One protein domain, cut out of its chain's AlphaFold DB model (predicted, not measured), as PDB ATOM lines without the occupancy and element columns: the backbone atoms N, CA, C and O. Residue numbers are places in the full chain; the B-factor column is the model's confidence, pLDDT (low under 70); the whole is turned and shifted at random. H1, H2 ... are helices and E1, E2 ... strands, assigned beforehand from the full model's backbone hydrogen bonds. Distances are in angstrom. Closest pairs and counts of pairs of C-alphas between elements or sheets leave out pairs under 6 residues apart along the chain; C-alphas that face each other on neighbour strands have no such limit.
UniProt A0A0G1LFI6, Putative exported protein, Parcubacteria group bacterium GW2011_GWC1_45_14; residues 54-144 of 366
ATOM      1  N   THR A  54     146.922 196.699 174.675       91.88
ATOM      2  CA  THR A  54     147.850 195.932 173.821       91.88
ATOM      3  C   THR A  54     147.236 194.622 173.317       91.88
ATOM      4  O   THR A  54     147.520 194.191 172.201       91.88
ATOM      5  N   GLY A  55     146.397 193.967 174.126       93.31
ATOM      6  CA  GLY A  55     145.677 192.767 173.695       93.31
ATOM      7  C   GLY A  55     144.688 193.041 172.569       93.31
ATOM      8  O   GLY A  55     144.611 192.249 171.634       93.31
ATOM      9  N   VAL A  56     143.970 194.168 172.640       93.06
ATOM     10  CA  VAL A  56     143.092 194.622 171.554       93.06
ATOM     11  C   VAL A  56     143.920 194.882 170.302       93.06
ATOM     12  O   VAL A  56     143.618 194.299 169.269       93.06
ATOM     13  N   GLU A  57     144.978 195.691 170.404       91.44
ATOM     14  CA  GLU A  57     145.819 196.087 169.268       91.44
ATOM     15  C   GLU A  57     146.356 194.872 168.499       91.44
ATOM     16  O   GLU A  57     146.165 194.764 167.291       91.44
ATOM     17  N   LYS A  58     146.957 193.906 169.205       91.50
ATOM     18  CA  LYS A  58     147.537 192.707 168.582       91.50
ATOM     19  C   LYS A  58     146.506 191.821 167.894       91.50
ATOM     20  O   LYS A  58     146.753 191.317 166.803       91.50
ATOM     21  N   VAL A  59     145.380 191.572 168.559       94.56
ATOM     22  CA  VAL A  59     144.340 190.691 168.017       94.56
ATOM     23  C   VAL A  59     143.635 191.364 166.843       94.56
ATOM     24  O   VAL A  59     143.362 190.704 165.843       94.56
ATOM     25  N   LEU A  60     143.382 192.669 166.940       90.88
ATOM     26  CA  LEU A  60     142.726 193.426 165.885       90.88
ATOM     27  C   LEU A  60     143.618 193.581 164.647       90.88
ATOM     28  O   LEU A  60     143.101 193.497 163.544       90.88
ATOM     29  N   ASP A  61     144.938 193.720 164.802       89.25
ATOM     30  CA  ASP A  61     145.884 193.732 163.671       89.25
ATOM     31  C   ASP A  61     145.794 192.437 162.841       89.25
ATOM     32  O   ASP A  61     145.662 192.475 161.617       89.25
ATOM     33  N   VAL A  62     145.746 191.281 163.515       92.31
ATOM     34  CA  VAL A  62     145.541 189.982 162.853       92.31
ATOM     35  C   VAL A  62     144.172 189.923 162.180       92.31
ATOM     36  O   VAL A  62     144.090 189.567 161.009       92.31
ATOM     37  N   ILE A  63     143.098 190.285 162.887       91.44
ATOM     38  CA  ILE A  63     141.737 190.275 162.333       91.44
ATOM     39  C   ILE A  63     141.657 191.156 161.079       91.44
ATOM     40  O   ILE A  63     141.248 190.679 160.021       91.44
ATOM     41  N   ASN A  64     142.124 192.402 161.166       86.06
ATOM     42  CA  ASN A  64     142.091 193.367 160.072       86.06
ATOM     43  C   ASN A  64     142.905 192.893 158.866       86.06
ATOM     44  O   ASN A  64     142.483 193.094 157.730       86.06
ATOM     45  N   ALA A  65     144.034 192.209 159.077       84.38
ATOM     46  CA  ALA A  65     144.800 191.630 157.978       84.38
ATOM     47  C   ALA A  65     143.995 190.576 157.197       84.38
ATOM     48  O   ALA A  65     144.104 190.506 155.975       84.38
ATOM     49  N   TYR A  66     143.174 189.762 157.861       88.38
ATOM     50  CA  TYR A  66     142.306 188.800 157.172       88.38
ATOM     51  C   TYR A  66     141.120 189.476 156.476       88.38
ATOM     52  O   TYR A  66     140.762 189.048 155.380       88.38
ATOM     53  N   ILE A  67     140.565 190.531 157.081       82.38
ATOM     54  CA  ILE A  67     139.506 191.372 156.500       82.38
ATOM     55  C   ILE A  67     139.984 192.015 155.198       82.38
ATOM     56  O   ILE A  67     139.410 191.795 154.139       82.38
ATOM     57  N   VAL A  68     141.106 192.733 155.235       74.69
ATOM     58  CA  VAL A  68     141.649 193.432 154.059       74.69
ATOM     59  C   VAL A  68     142.047 192.460 152.938       74.69
ATOM     60  O   VAL A  68     141.990 192.808 151.761       74.69
ATOM     61  N   ASN A  69     142.421 191.224 153.279       76.50
ATOM     62  CA  ASN A  69     142.783 190.191 152.307       76.50
ATOM     63  C   ASN A  69     141.593 189.326 151.837       76.50
ATOM     64  O   ASN A  69     141.823 188.317 151.165       76.50
ATOM     65  N   GLY A  70     140.345 189.654 152.200       76.06
ATOM     66  CA  GLY A  70     139.152 188.902 151.779       76.06
ATOM     67  C   GLY A  70     139.149 187.438 152.238       76.06
ATOM     68  O   GLY A  70     138.677 186.547 151.530       76.06
ATOM     69  N   SER A  71     139.780 187.160 153.381       85.00
ATOM     70  CA  SER A  71     139.994 185.812 153.924       85.00
ATOM     71  C   SER A  71     139.174 185.573 155.196       85.00
ATOM     72  O   SER A  71     139.553 184.781 156.056       85.00
ATOM     73  N   GLU A  72     138.031 186.243 155.347       84.44
ATOM     74  CA  GLU A  72     137.297 186.325 156.620       84.44
ATOM     75  C   GLU A  72     136.498 185.056 156.938       84.44
ATOM     76  O   GLU A  72     135.934 184.909 158.023       84.44
ATOM     77  N   THR A  73     136.473 184.110 155.998       87.94
ATOM     78  CA  THR A  73     135.973 182.749 156.209       87.94
ATOM     79  C   THR A  73     136.940 181.879 157.013       87.94
ATOM     80  O   THR A  73     136.532 180.811 157.465       87.94
ATOM     81  N   ALA A  74     138.179 182.333 157.243       91.06
ATOM     82  CA  ALA A  74     139.115 181.664 158.135       91.06
ATOM     83  C   ALA A  74     138.598 181.668 159.581       91.06
ATOM     84  O   ALA A  74     138.101 182.676 160.092       91.06
ATOM     85  N   THR A  75     138.734 180.526 160.246       94.12
ATOM     86  CA  THR A  75     138.458 180.353 161.672       94.12
ATOM     87  C   THR A  75     139.496 181.071 162.535       94.12
ATOM     88  O   THR A  75     140.634 181.293 162.114       94.12
ATOM     89  N   LEU A  76     139.146 181.377 163.788       93.94
ATOM     90  CA  LEU A  76     140.088 181.954 164.757       93.94
ATOM     91  C   LEU A  76     141.347 181.091 164.925       93.94
ATOM     92  O   LEU A  76     142.438 181.623 165.131       93.94
ATOM     93  N   SER A  77     141.211 179.765 164.813       93.38
ATOM     94  CA  SER A  77     142.349 178.845 164.872       93.38
ATOM     95  C   SER A  77     143.264 178.921 163.650       93.38
ATOM     96  O   SER A  77     144.484 178.902 163.801       93.38
ATOM     97  N   GLU A  78     142.705 179.085 162.449       93.44
ATOM     98  CA  GLU A  78     143.481 179.289 161.217       93.44
ATOM     99  C   GLU A  78     144.188 180.647 161.209       93.44
ATOM    100  O   GLU A  78     145.284 180.763 160.663       93.44
ATOM    101  N   ALA A  79     143.598 181.650 161.866       91.62
ATOM    102  CA  ALA A  79     144.207 182.954 162.108       91.62
ATOM    103  C   ALA A  79     145.261 182.957 163.230       91.62
ATOM    104  O   ALA A  79     145.891 183.980 163.488       91.62
ATOM    105  N   GLY A  80     145.463 181.828 163.920       91.94
ATOM    106  CA  GLY A  80     146.414 181.716 165.027       91.94
ATOM    107  C   GLY A  80     146.010 182.494 166.284       91.94
ATOM    108  O   GLY A  80     146.848 182.724 167.155       91.94
ATOM    109  N   LEU A  81     144.742 182.896 166.400       92.81
ATOM    110  CA  LEU A  81     144.225 183.676 167.528       92.81
ATOM    111  C   LEU A  81     143.905 182.806 168.752       92.81
ATOM    112  O   LEU A  81     143.909 183.295 169.879       92.81
ATOM    113  N   CYS A  82     143.661 181.512 168.558       88.69
ATOM    114  CA  CYS A  82     143.551 180.533 169.638       88.69
ATOM    115  C   CYS A  82     143.803 179.114 169.126       88.69
ATOM    116  O   CYS A  82     143.572 178.810 167.957       88.69
ATOM    117  N   ILE A  83     144.272 178.232 170.011       84.06
ATOM    118  CA  ILE A  83     144.574 176.834 169.690       84.06
ATOM    119  C   ILE A  83     143.754 175.939 170.629       84.06
ATOM    120  O   ILE A  83     143.951 176.010 171.842       84.06
ATOM    121  N   PRO A  84     142.861 175.070 170.118       82.06
ATOM    122  CA  PRO A  84     142.093 174.161 170.966       82.06
ATOM    123  C   PRO A  84     142.999 173.340 171.907       82.06
ATOM    124  O   PRO A  84     144.028 172.822 171.464       82.06
ATOM    125  N   PRO A  85     142.642 173.183 173.195       79.38
ATOM    126  CA  PRO A  85     141.339 173.469 173.807       79.38
ATOM    127  C   PRO A  85     141.158 174.916 174.297       79.38
ATOM    128  O   PRO A  85     140.155 175.219 174.940       79.38
ATOM    129  N   GLU A  86     142.126 175.799 174.064       80.56
ATOM    130  CA  GLU A  86     142.048 177.193 174.487       80.56
ATOM    131  C   GLU A  86     141.056 177.954 173.599       80.56
ATOM    132  O   GLU A  86     141.026 177.793 172.380       80.56
ATOM    133  N   THR A  87     140.229 178.791 174.225       87.50
ATOM    134  CA  THR A  87     139.154 179.555 173.562       87.50
ATOM    135  C   THR A  87     139.452 181.051 173.491       87.50
ATOM    136  O   THR A  87     138.629 181.852 173.057       87.50
ATOM    137  N   THR A  88     140.631 181.438 173.971       92.62
ATOM    138  CA  THR A  88     141.053 182.823 174.149       92.62
ATOM    139  C   THR A  88     142.482 182.979 173.672       92.62
ATOM    140  O   THR A  88     143.302 182.098 173.932       92.62
ATOM    141  N   TYR A  89     142.811 184.133 173.108       94.06
ATOM    142  CA  TYR A  89     144.202 184.532 172.938       94.06
ATOM    143  C   TYR A  89     144.770 184.916 174.308       94.06
ATOM    144  O   TYR A  89     144.179 185.750 174.995       94.06
ATOM    145  N   THR A  90     145.877 184.316 174.744       93.44
ATOM    146  CA  THR A  90     146.510 184.672 176.023       93.44
ATOM    147  C   THR A  90     148.007 184.871 175.866       93.44
ATOM    148  O   THR A  90     148.709 184.020 175.332       93.44
ATOM    149  N   GLU A  91     148.508 185.963 176.432       92.12
ATOM    150  CA  GLU A  91     149.934 186.213 176.593       92.12
ATOM    151  C   GLU A  91     150.259 186.515 178.054       92.12
ATOM    152  O   GLU A  91     149.457 187.067 178.810       92.12
ATOM    153  N   THR A  92     151.462 186.150 178.487       93.38
ATOM    154  CA  THR A  92     151.982 186.535 179.800       93.38
ATOM    155  C   THR A  92     153.438 186.942 179.655       93.38
ATOM    156  O   THR A  92     154.276 186.163 179.208       93.38
ATOM    157  N   SER A  93     153.745 188.181 180.029       90.50
ATOM    158  CA  SER A  93     155.115 188.691 180.020       90.50
ATOM    159  C   SER A  93     155.942 188.104 181.170       90.50
ATOM    160  O   SER A  93     155.408 187.699 182.205       90.50
ATOM    161  N   ALA A  94     157.272 188.161 181.050       86.06
ATOM    162  CA  ALA A  94     158.194 187.777 182.125       86.06
ATOM    163  C   ALA A  94     157.999 188.592 183.424       86.06
ATOM    164  O   ALA A  94     158.382 188.138 184.500       86.06
ATOM    165  N   ALA A  95     157.385 189.777 183.334       87.62
ATOM    166  CA  ALA A  95     157.049 190.624 184.475       87.62
ATOM    167  C   ALA A  95     155.731 190.223 185.174       87.62
ATOM    168  O   ALA A  95     155.330 190.879 186.133       87.62
ATOM    169  N   GLY A  96     155.043 189.174 184.709       90.62
ATOM    170  CA  GLY A  96     153.766 188.722 185.271       90.62
ATOM    171  C   GLY A  96     152.561 189.572 184.856       90.62
ATOM    172  O   GLY A  96     151.514 189.494 185.492       90.62
ATOM    173  N   VAL A  97     152.702 190.395 183.812       94.69
ATOM    174  CA  VAL A  97     151.568 191.054 183.147       94.69
ATOM    175  C   VAL A  97     150.905 190.033 182.234       94.69
ATOM    176  O   VAL A  97     151.581 189.507 181.346       94.69
ATOM    177  N   LYS A  98     149.622 189.755 182.453       96.75
ATOM    178  CA  LYS A  98     148.828 188.802 181.675       96.75
ATOM    179  C   LYS A  98     147.780 189.540 180.851       96.75
ATOM    180  O   LYS A  98     147.101 190.419 181.372       96.75
ATOM    181  N   THR A  99     147.627 189.133 179.600       97.25
ATOM    182  CA  THR A  99     146.598 189.615 178.679       97.25
ATOM    183  C   THR A  99     145.796 188.420 178.192       97.25
ATOM    184  O   THR A  99     146.381 187.426 177.770       97.25
ATOM    185  N   THR A 100     144.471 188.508 178.242       96.94
ATOM    186  CA  THR A 100     143.555 187.474 177.747       96.94
ATOM    187  C   THR A 100     142.461 188.124 176.909       96.94
ATOM    188  O   THR A 100     141.738 188.978 177.415       96.94
ATOM    189  N   VAL A 101     142.308 187.705 175.654       97.12
ATOM    190  CA  VAL A 101     141.285 188.206 174.729       97.12
ATOM    191  C   VAL A 101     140.270 187.110 174.432       97.12
ATOM    192  O   VAL A 101     140.630 185.992 174.072       97.12
ATOM    193  N   SER A 102     138.995 187.433 174.626       95.94
ATOM    194  CA  SER A 102     137.842 186.577 174.328       95.94
ATOM    195  C   SER A 102     137.055 187.131 173.144       95.94
ATOM    196  O   SER A 102     136.991 188.348 172.957       95.94
ATOM    197  N   PHE A 103     136.429 186.237 172.384       94.81
ATOM    198  CA  PHE A 103     135.792 186.537 171.103       94.81
ATOM    199  C   PHE A 103     134.280 186.329 171.182       94.81
ATOM    200  O   PHE A 103     133.831 185.307 171.711       94.81
ATOM    201  N   TYR A 104     133.499 187.273 170.661       92.81
ATOM    202  CA  TYR A 104     132.041 187.249 170.745       92.81
ATOM    203  C   TYR A 104     131.395 187.410 169.371       92.81
ATOM    204  O   TYR A 104     131.892 188.145 168.519       92.81
ATOM    205  N   LYS A 105     130.274 186.713 169.182       89.12
ATOM    206  CA  LYS A 105     129.350 186.867 168.053       89.12
ATOM    207  C   LYS A 105     128.176 187.756 168.464       89.12
ATOM    208  O   LYS A 105     127.943 187.957 169.661       89.12
ATOM    209  N   ALA A 106     127.397 188.181 167.471       81.12
ATOM    210  CA  ALA A 106     126.195 188.982 167.667       81.12
ATOM    211  C   ALA A 106     125.280 188.404 168.762       81.12
ATOM    212  O   ALA A 106     125.027 187.196 168.819       81.12
ATOM    213  N   GLY A 107     124.775 189.287 169.626       81.12
ATOM    214  CA  GLY A 107     123.939 188.914 170.771       81.12
ATOM    215  C   GLY A 107     124.723 188.469 172.012       81.12
ATOM    216  O   GLY A 107     124.204 187.666 172.786       81.12
ATOM    217  N   ASP A 108     125.953 188.968 172.195       85.31
ATOM    218  CA  ASP A 108     126.842 188.671 173.334       85.31
ATOM    219  C   ASP A 108     127.197 187.176 173.482       85.31
ATOM    220  O   ASP A 108     127.419 186.660 174.585       85.31
ATOM    221  N   ILE A 109     127.270 186.447 172.365       88.06
ATOM    222  CA  ILE A 109     127.522 185.002 172.375       88.06
ATOM    223  C   ILE A 109     129.029 184.738 172.350       88.06
ATOM    224  O   ILE A 109     129.688 184.951 171.335       88.06
ATOM    225  N   LEU A 110     129.574 184.213 173.450       92.94
ATOM    226  CA  LEU A 110     130.983 183.821 173.548       92.94
ATOM    227  C   LEU A 110     131.312 182.658 172.598       92.94
ATOM    228  O   LEU A 110     130.635 181.628 172.603       92.94
ATOM    229  N   ILE A 111     132.404 182.785 171.844       91.00
ATOM    230  CA  ILE A 111     132.979 181.685 171.066       91.00
ATOM    231  C   ILE A 111     133.777 180.777 172.007       91.00
ATOM    232  O   ILE A 111     134.751 181.195 172.628       91.00
ATOM    233  N   THR A 112     133.356 179.517 172.118       90.69
ATOM    234  CA  THR A 112     133.982 178.506 172.992       90.69
ATOM    235  C   THR A 112     134.721 177.410 172.226       90.69
ATOM    236  O   THR A 112     135.234 176.481 172.840       90.69
ATOM    237  N   ASP A 113     134.742 177.480 170.900       90.31
ATOM    238  CA  ASP A 113     135.482 176.571 170.032       90.31
ATOM    239  C   ASP A 113     136.026 177.380 168.854       90.31
ATOM    240  O   ASP A 113     135.256 177.900 168.050       90.31
ATOM    241  N   CYS A 114     137.350 177.511 168.795       89.56
ATOM    242  CA  CYS A 114     138.063 178.317 167.808       89.56
ATOM    243  C   CYS A 114     138.241 177.641 166.444       89.56
ATOM    244  O   CYS A 114     138.792 178.256 165.529       89.56
ATOM    245  N   SER A 115     137.829 176.378 166.321       89.50
ATOM    246  CA  SER A 115     137.892 175.603 165.079       89.50
ATOM    247  C   SER A 115     136.502 175.252 164.542       89.50
ATOM    248  O   SER A 115     136.385 174.627 163.487       89.50
ATOM    249  N   ALA A 116     135.435 175.651 165.238       87.44
ATOM    250  CA  ALA A 116     134.071 175.465 164.765       87.44
ATOM    251  C   ALA A 116     133.800 176.324 163.520       87.44
ATOM    252  O   ALA A 116     134.288 177.448 163.411       87.44
ATOM    253  N   ALA A 117     132.931 175.849 162.624       83.81
ATOM    254  CA  ALA A 117     132.544 176.579 161.409       83.81
ATOM    255  C   ALA A 117     131.925 177.965 161.687       83.81
ATOM    256  O   ALA A 117     131.902 178.822 160.815       83.81
ATOM    257  N   GLU A 118     131.420 178.195 162.901       82.31
ATOM    258  CA  GLU A 118     130.860 179.484 163.314       82.31
ATOM    259  C   GLU A 118     131.908 180.453 163.885       82.31
ATOM    260  O   GLU A 118     131.586 181.613 164.118       82.31
ATOM    261  N   SER A 119     133.141 179.995 164.120       88.75
ATOM    262  CA  SER A 119     134.241 180.778 164.704       88.75
ATOM    263  C   SER A 119     135.086 181.492 163.647       88.75
ATOM    264  O   SER A 119     136.302 181.579 163.768       88.75
ATOM    265  N   THR A 120     134.461 181.959 162.574       91.06
ATOM    266  CA  THR A 120     135.156 182.678 161.503       91.06
ATOM    267  C   THR A 120     135.309 184.154 161.834       91.06
ATOM    268  O   THR A 120     134.517 184.712 162.597       91.06
ATOM    269  N   ILE A 121     136.308 184.801 161.233       89.44
ATOM    270  CA  ILE A 121     136.545 186.242 161.395       89.44
ATOM    271  C   ILE A 121     135.313 187.058 160.982       89.44
ATOM    272  O   ILE A 121     134.941 187.989 161.689       89.44
ATOM    273  N   LYS A 122     134.615 186.649 159.915       85.69
ATOM    274  CA  LYS A 122     133.366 187.277 159.452       85.69
ATOM    275  C   LYS A 122     132.253 187.300 160.511       85.69
ATOM    276  O   LYS A 122     131.397 188.175 160.472       85.69
ATOM    277  N   ASN A 123     132.233 186.334 161.430       87.44
ATOM    278  CA  ASN A 123     131.162 186.196 162.420       87.44
ATOM    279  C   ASN A 123     131.471 186.893 163.758       87.44
ATOM    280  O   ASN A 123     130.662 186.800 164.686       87.44
ATOM    281  N   LEU A 124     132.634 187.542 163.888       89.19
ATOM    282  CA  LEU A 124     132.978 188.321 165.074       89.19
ATOM    283  C   LEU A 124     132.169 189.619 165.120       89.19
ATOM    284  O   LEU A 124     132.089 190.338 164.133       89.19
ATOM    285  N   ASP A 125     131.614 189.919 166.289       87.38
ATOM    286  CA  ASP A 125     130.911 191.174 166.581       87.38
ATOM    287  C   ASP A 125     131.802 192.100 167.416       87.38
ATOM    288  O   ASP A 125     132.033 193.261 167.088       87.38
ATOM    289  N   TYR A 126     132.399 191.568 168.484       91.69
ATOM    290  CA  TYR A 126     133.374 192.299 169.285       91.69
ATOM    291  C   TYR A 126     134.370 191.363 169.971       91.69
ATOM    292  O   TYR A 126     134.134 190.166 170.170       91.69
ATOM    293  N   ILE A 127     135.500 191.934 170.379       95.50
ATOM    294  CA  ILE A 127     136.488 191.276 171.233       95.50
ATOM    295  C   ILE A 127     136.530 191.942 172.601       95.50
ATOM    296  O   ILE A 127     136.328 193.148 172.743       95.50
ATOM    297  N   LYS A 128     136.821 191.150 173.631       96.88
ATOM    298  CA  LYS A 128     137.033 191.635 174.993       96.88
ATOM    299  C   LYS A 128     138.423 191.250 175.457       96.88
ATOM    300  O   LYS A 128     138.691 190.071 175.680       96.88
ATOM    301  N   SER A 129     139.274 192.245 175.652       97.62
ATOM    302  CA  SER A 129     140.614 192.078 176.200       97.62
ATOM    303  C   SER A 129     140.625 192.370 177.695       97.62
ATOM    304  O   SER A 129     140.063 193.365 178.157       97.62
ATOM    305  N   VAL A 130     141.264 191.498 178.467       97.62
ATOM    306  CA  VAL A 130     141.429 191.602 179.915       97.62
ATOM    307  C   VAL A 130     142.917 191.607 180.232       97.62
ATOM    308  O   VAL A 130     143.625 190.654 179.917       97.62
ATOM    309  N   GLY A 131     143.377 192.670 180.882       97.44
ATOM    310  CA  GLY A 131     144.730 192.796 181.397       97.44
ATOM    311  C   GLY A 131     144.764 192.603 182.910       97.44
ATOM    312  O   GLY A 131     143.945 193.165 183.645       97.44
ATOM    313  N   GLU A 132     145.721 191.811 183.381       97.31
ATOM    314  CA  GLU A 132     145.931 191.494 184.788       97.31
ATOM    315  C   GLU A 132     147.387 191.761 185.186       97.31
ATOM    316  O   GLU A 132     148.328 191.290 184.545       97.31
ATOM    317  N   PHE A 133     147.579 192.509 186.274       95.94
ATOM    318  CA  PHE A 133     148.898 192.728 186.856       95.94
ATOM    319  C   PHE A 133     148.816 192.967 188.366       95.94
ATOM    320  O   PHE A 133     148.042 193.795 188.853       95.94
ATOM    321  N   GLY A 134     149.620 192.228 189.140       90.88
ATOM    322  CA  GLY A 134     149.719 192.398 190.594       90.88
ATOM    323  C   GLY A 134     148.386 192.249 191.348       90.88
ATOM    324  O   GLY A 134     148.189 192.939 192.354       90.88
ATOM    325  N   GLY A 135     147.478 191.406 190.835       90.75
ATOM    326  CA  GLY A 135     146.121 191.174 191.351       90.75
ATOM    327  C   GLY A 135     145.075 192.212 190.926       90.75
ATOM    328  O   GLY A 135     143.928 192.132 191.357       90.75
ATOM    329  N   THR A 136     145.449 193.204 190.111       94.56
ATOM    330  CA  THR A 136     144.519 194.193 189.544       94.56
ATOM    331  C   THR A 136     144.103 193.775 188.143       94.56
ATOM    332  O   THR A 136     144.956 193.394 187.347       94.56
ATOM    333  N   VAL A 137     142.810 193.900 187.842       96.25
ATOM    334  CA  VAL A 137     142.225 193.555 186.542       96.25
ATOM    335  C   VAL A 137     141.591 194.790 185.900       96.25
ATOM    336  O   VAL A 137     140.903 195.580 186.563       96.25
ATOM    337  N   ARG A 138     141.822 194.956 184.599       96.62
ATOM    338  CA  ARG A 138     141.177 195.946 183.728       96.62
ATOM    339  C   ARG A 138     140.748 195.265 182.437       96.62
ATOM    340  O   ARG A 138     141.354 194.278 182.037       96.62
ATOM    341  N   ALA A 139     139.692 195.768 181.811       95.50
ATOM    342  CA  ALA A 139     139.180 195.202 180.574       95.50
ATOM    343  C   ALA A 139     138.768 196.302 179.601       95.50
ATOM    344  O   ALA A 139     138.285 197.353 180.028       95.50
ATOM    345  N   VAL A 140     138.937 196.019 178.316       94.25
ATOM    346  CA  VAL A 140     138.512 196.844 177.185       94.25
ATOM    347  C   VAL A 140     137.737 195.934 176.236       94.25
ATOM    348  O   VAL A 140     138.121 194.783 176.034       94.25
ATOM    349  N   ALA A 141     136.628 196.425 175.693       93.62
ATOM    350  CA  ALA A 141     135.884 195.743 174.643       93.62
ATOM    351  C   ALA A 141     135.805 196.662 173.427       93.62
ATOM    352  O   ALA A 141     135.544 197.855 173.589       93.62
ATOM    353  N   VAL A 142     136.063 196.108 172.248       90.38
ATOM    354  CA  VAL A 142     136.067 196.837 170.978       90.38
ATOM    355  C   VAL A 142     135.328 196.000 169.948       90.38
ATOM    356  O   VAL A 142     135.566 194.793 169.853       90.38
ATOM    357  N   SER A 143     134.418 196.638 169.218       87.00
ATOM    358  CA  SER A 143     133.717 196.020 168.097       87.00
ATOM    359  C   SER A 143     134.709 195.631 167.010       87.00
ATOM    360  O   SER A 143     135.629 196.383 166.696       87.00
ATOM    361  N   VAL A 144     134.526 194.439 166.457       84.00
ATOM    362  CA  VAL A 144     135.193 194.039 165.229       84.00
ATOM    363  C   VAL A 144     134.281 194.515 164.120       84.00
ATOM    364  O   VAL A 144     133.221 193.942 163.887       84.00
TER     365      VAL A 144
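Overview. This is residues 54 to 144 of the 366 residues of the protein "Putative exported protein" of Parcubacteria group bacterium GW2011_GWC1_45_14 (UniProt A0A0G1LFI6). A twisted sheet of four strands has one helix, H1, running along one of its faces; the first part of H1, residues 54 to 60, packs on the sheet and the rest runs on past that contact. Two long stretches with no named element, residues 69 to 88 and 106 to 125, lead into E1 and E3. The printed part has 91 residues, with one named helix and four named strands in the order H1 E1 E2 E3 E4; the sheet's order is E1 - E2 - E3 - E4, all antiparallel. The class is mixed, helices and strands, with 43 residues in named elements, under half of those printed. The whole is compact, with a radius of gyration of the C-alphas of 12.8 A, yet elongated, spanning 39 by 25 by 24 A.

Along the chain. Find C-alpha 54 at (147.850, 195.932, 173.821); from there H1 runs through residues 54 to 68, 20.9 A long, to C-alpha 68 at (141.649, 193.432, 154.059). Go on to residues 89 to 92 for the short strand E1, 10.6 A. E2 follows at residues 98 to 105, 23.8 A, and E3 at residues 126 to 133, 23.5 A. E4, residues 136 to 143, covers 24.1 A and ends at C-alpha 143, (133.717, 196.020, 168.097).

Arrangement. Begin with the sheet, a meander, each strand the antiparallel neighbour of the one before, with E1 and E4 as its edge strands. In the hairpin E1 and E2, look at N 91 and O 99, 2.9 A apart and within hydrogen-bond range. In the hairpin E2 and E3, N 100 and O 130 are 2.9 A apart; in the hairpin E3 and E4, N 129 and O 140 are 2.8 A apart. E1 and E4 are apart. H1 is on the sheet, in two layers, a helix on one face of a sheet, at a height over the sheet of 9.9 A. It lies over E2 and E3 and runs along the strands, at 24 degrees to E2 on the local plane. The closest C-alphas of H1 and E3 are those of Gly 55 and Ser 129, 5.7 A apart; those of H1 and E2 are Gly 55 and Thr 99, 6.0 A. In H1 every O i to N i+4 pair is within hydrogen-bond range. Outside the named strands, residues 109 to 110 pair antiparallel with residues 104 to 105 of E2.

Size, cuts and confidence. Look for the two C-alphas farthest apart at Gly 70 and Gly 134, 40.4 A. The sheet is twisted, its C-alphas up to 4.2 A off the best plane. The links H1 to E1 and E2 to E3 are long, 20 residues each; E1 to E2 and E3 to E4 are tight. The printed part has no cut, its mean pLDDT is 90.1, and no printed residue of the model is under 70.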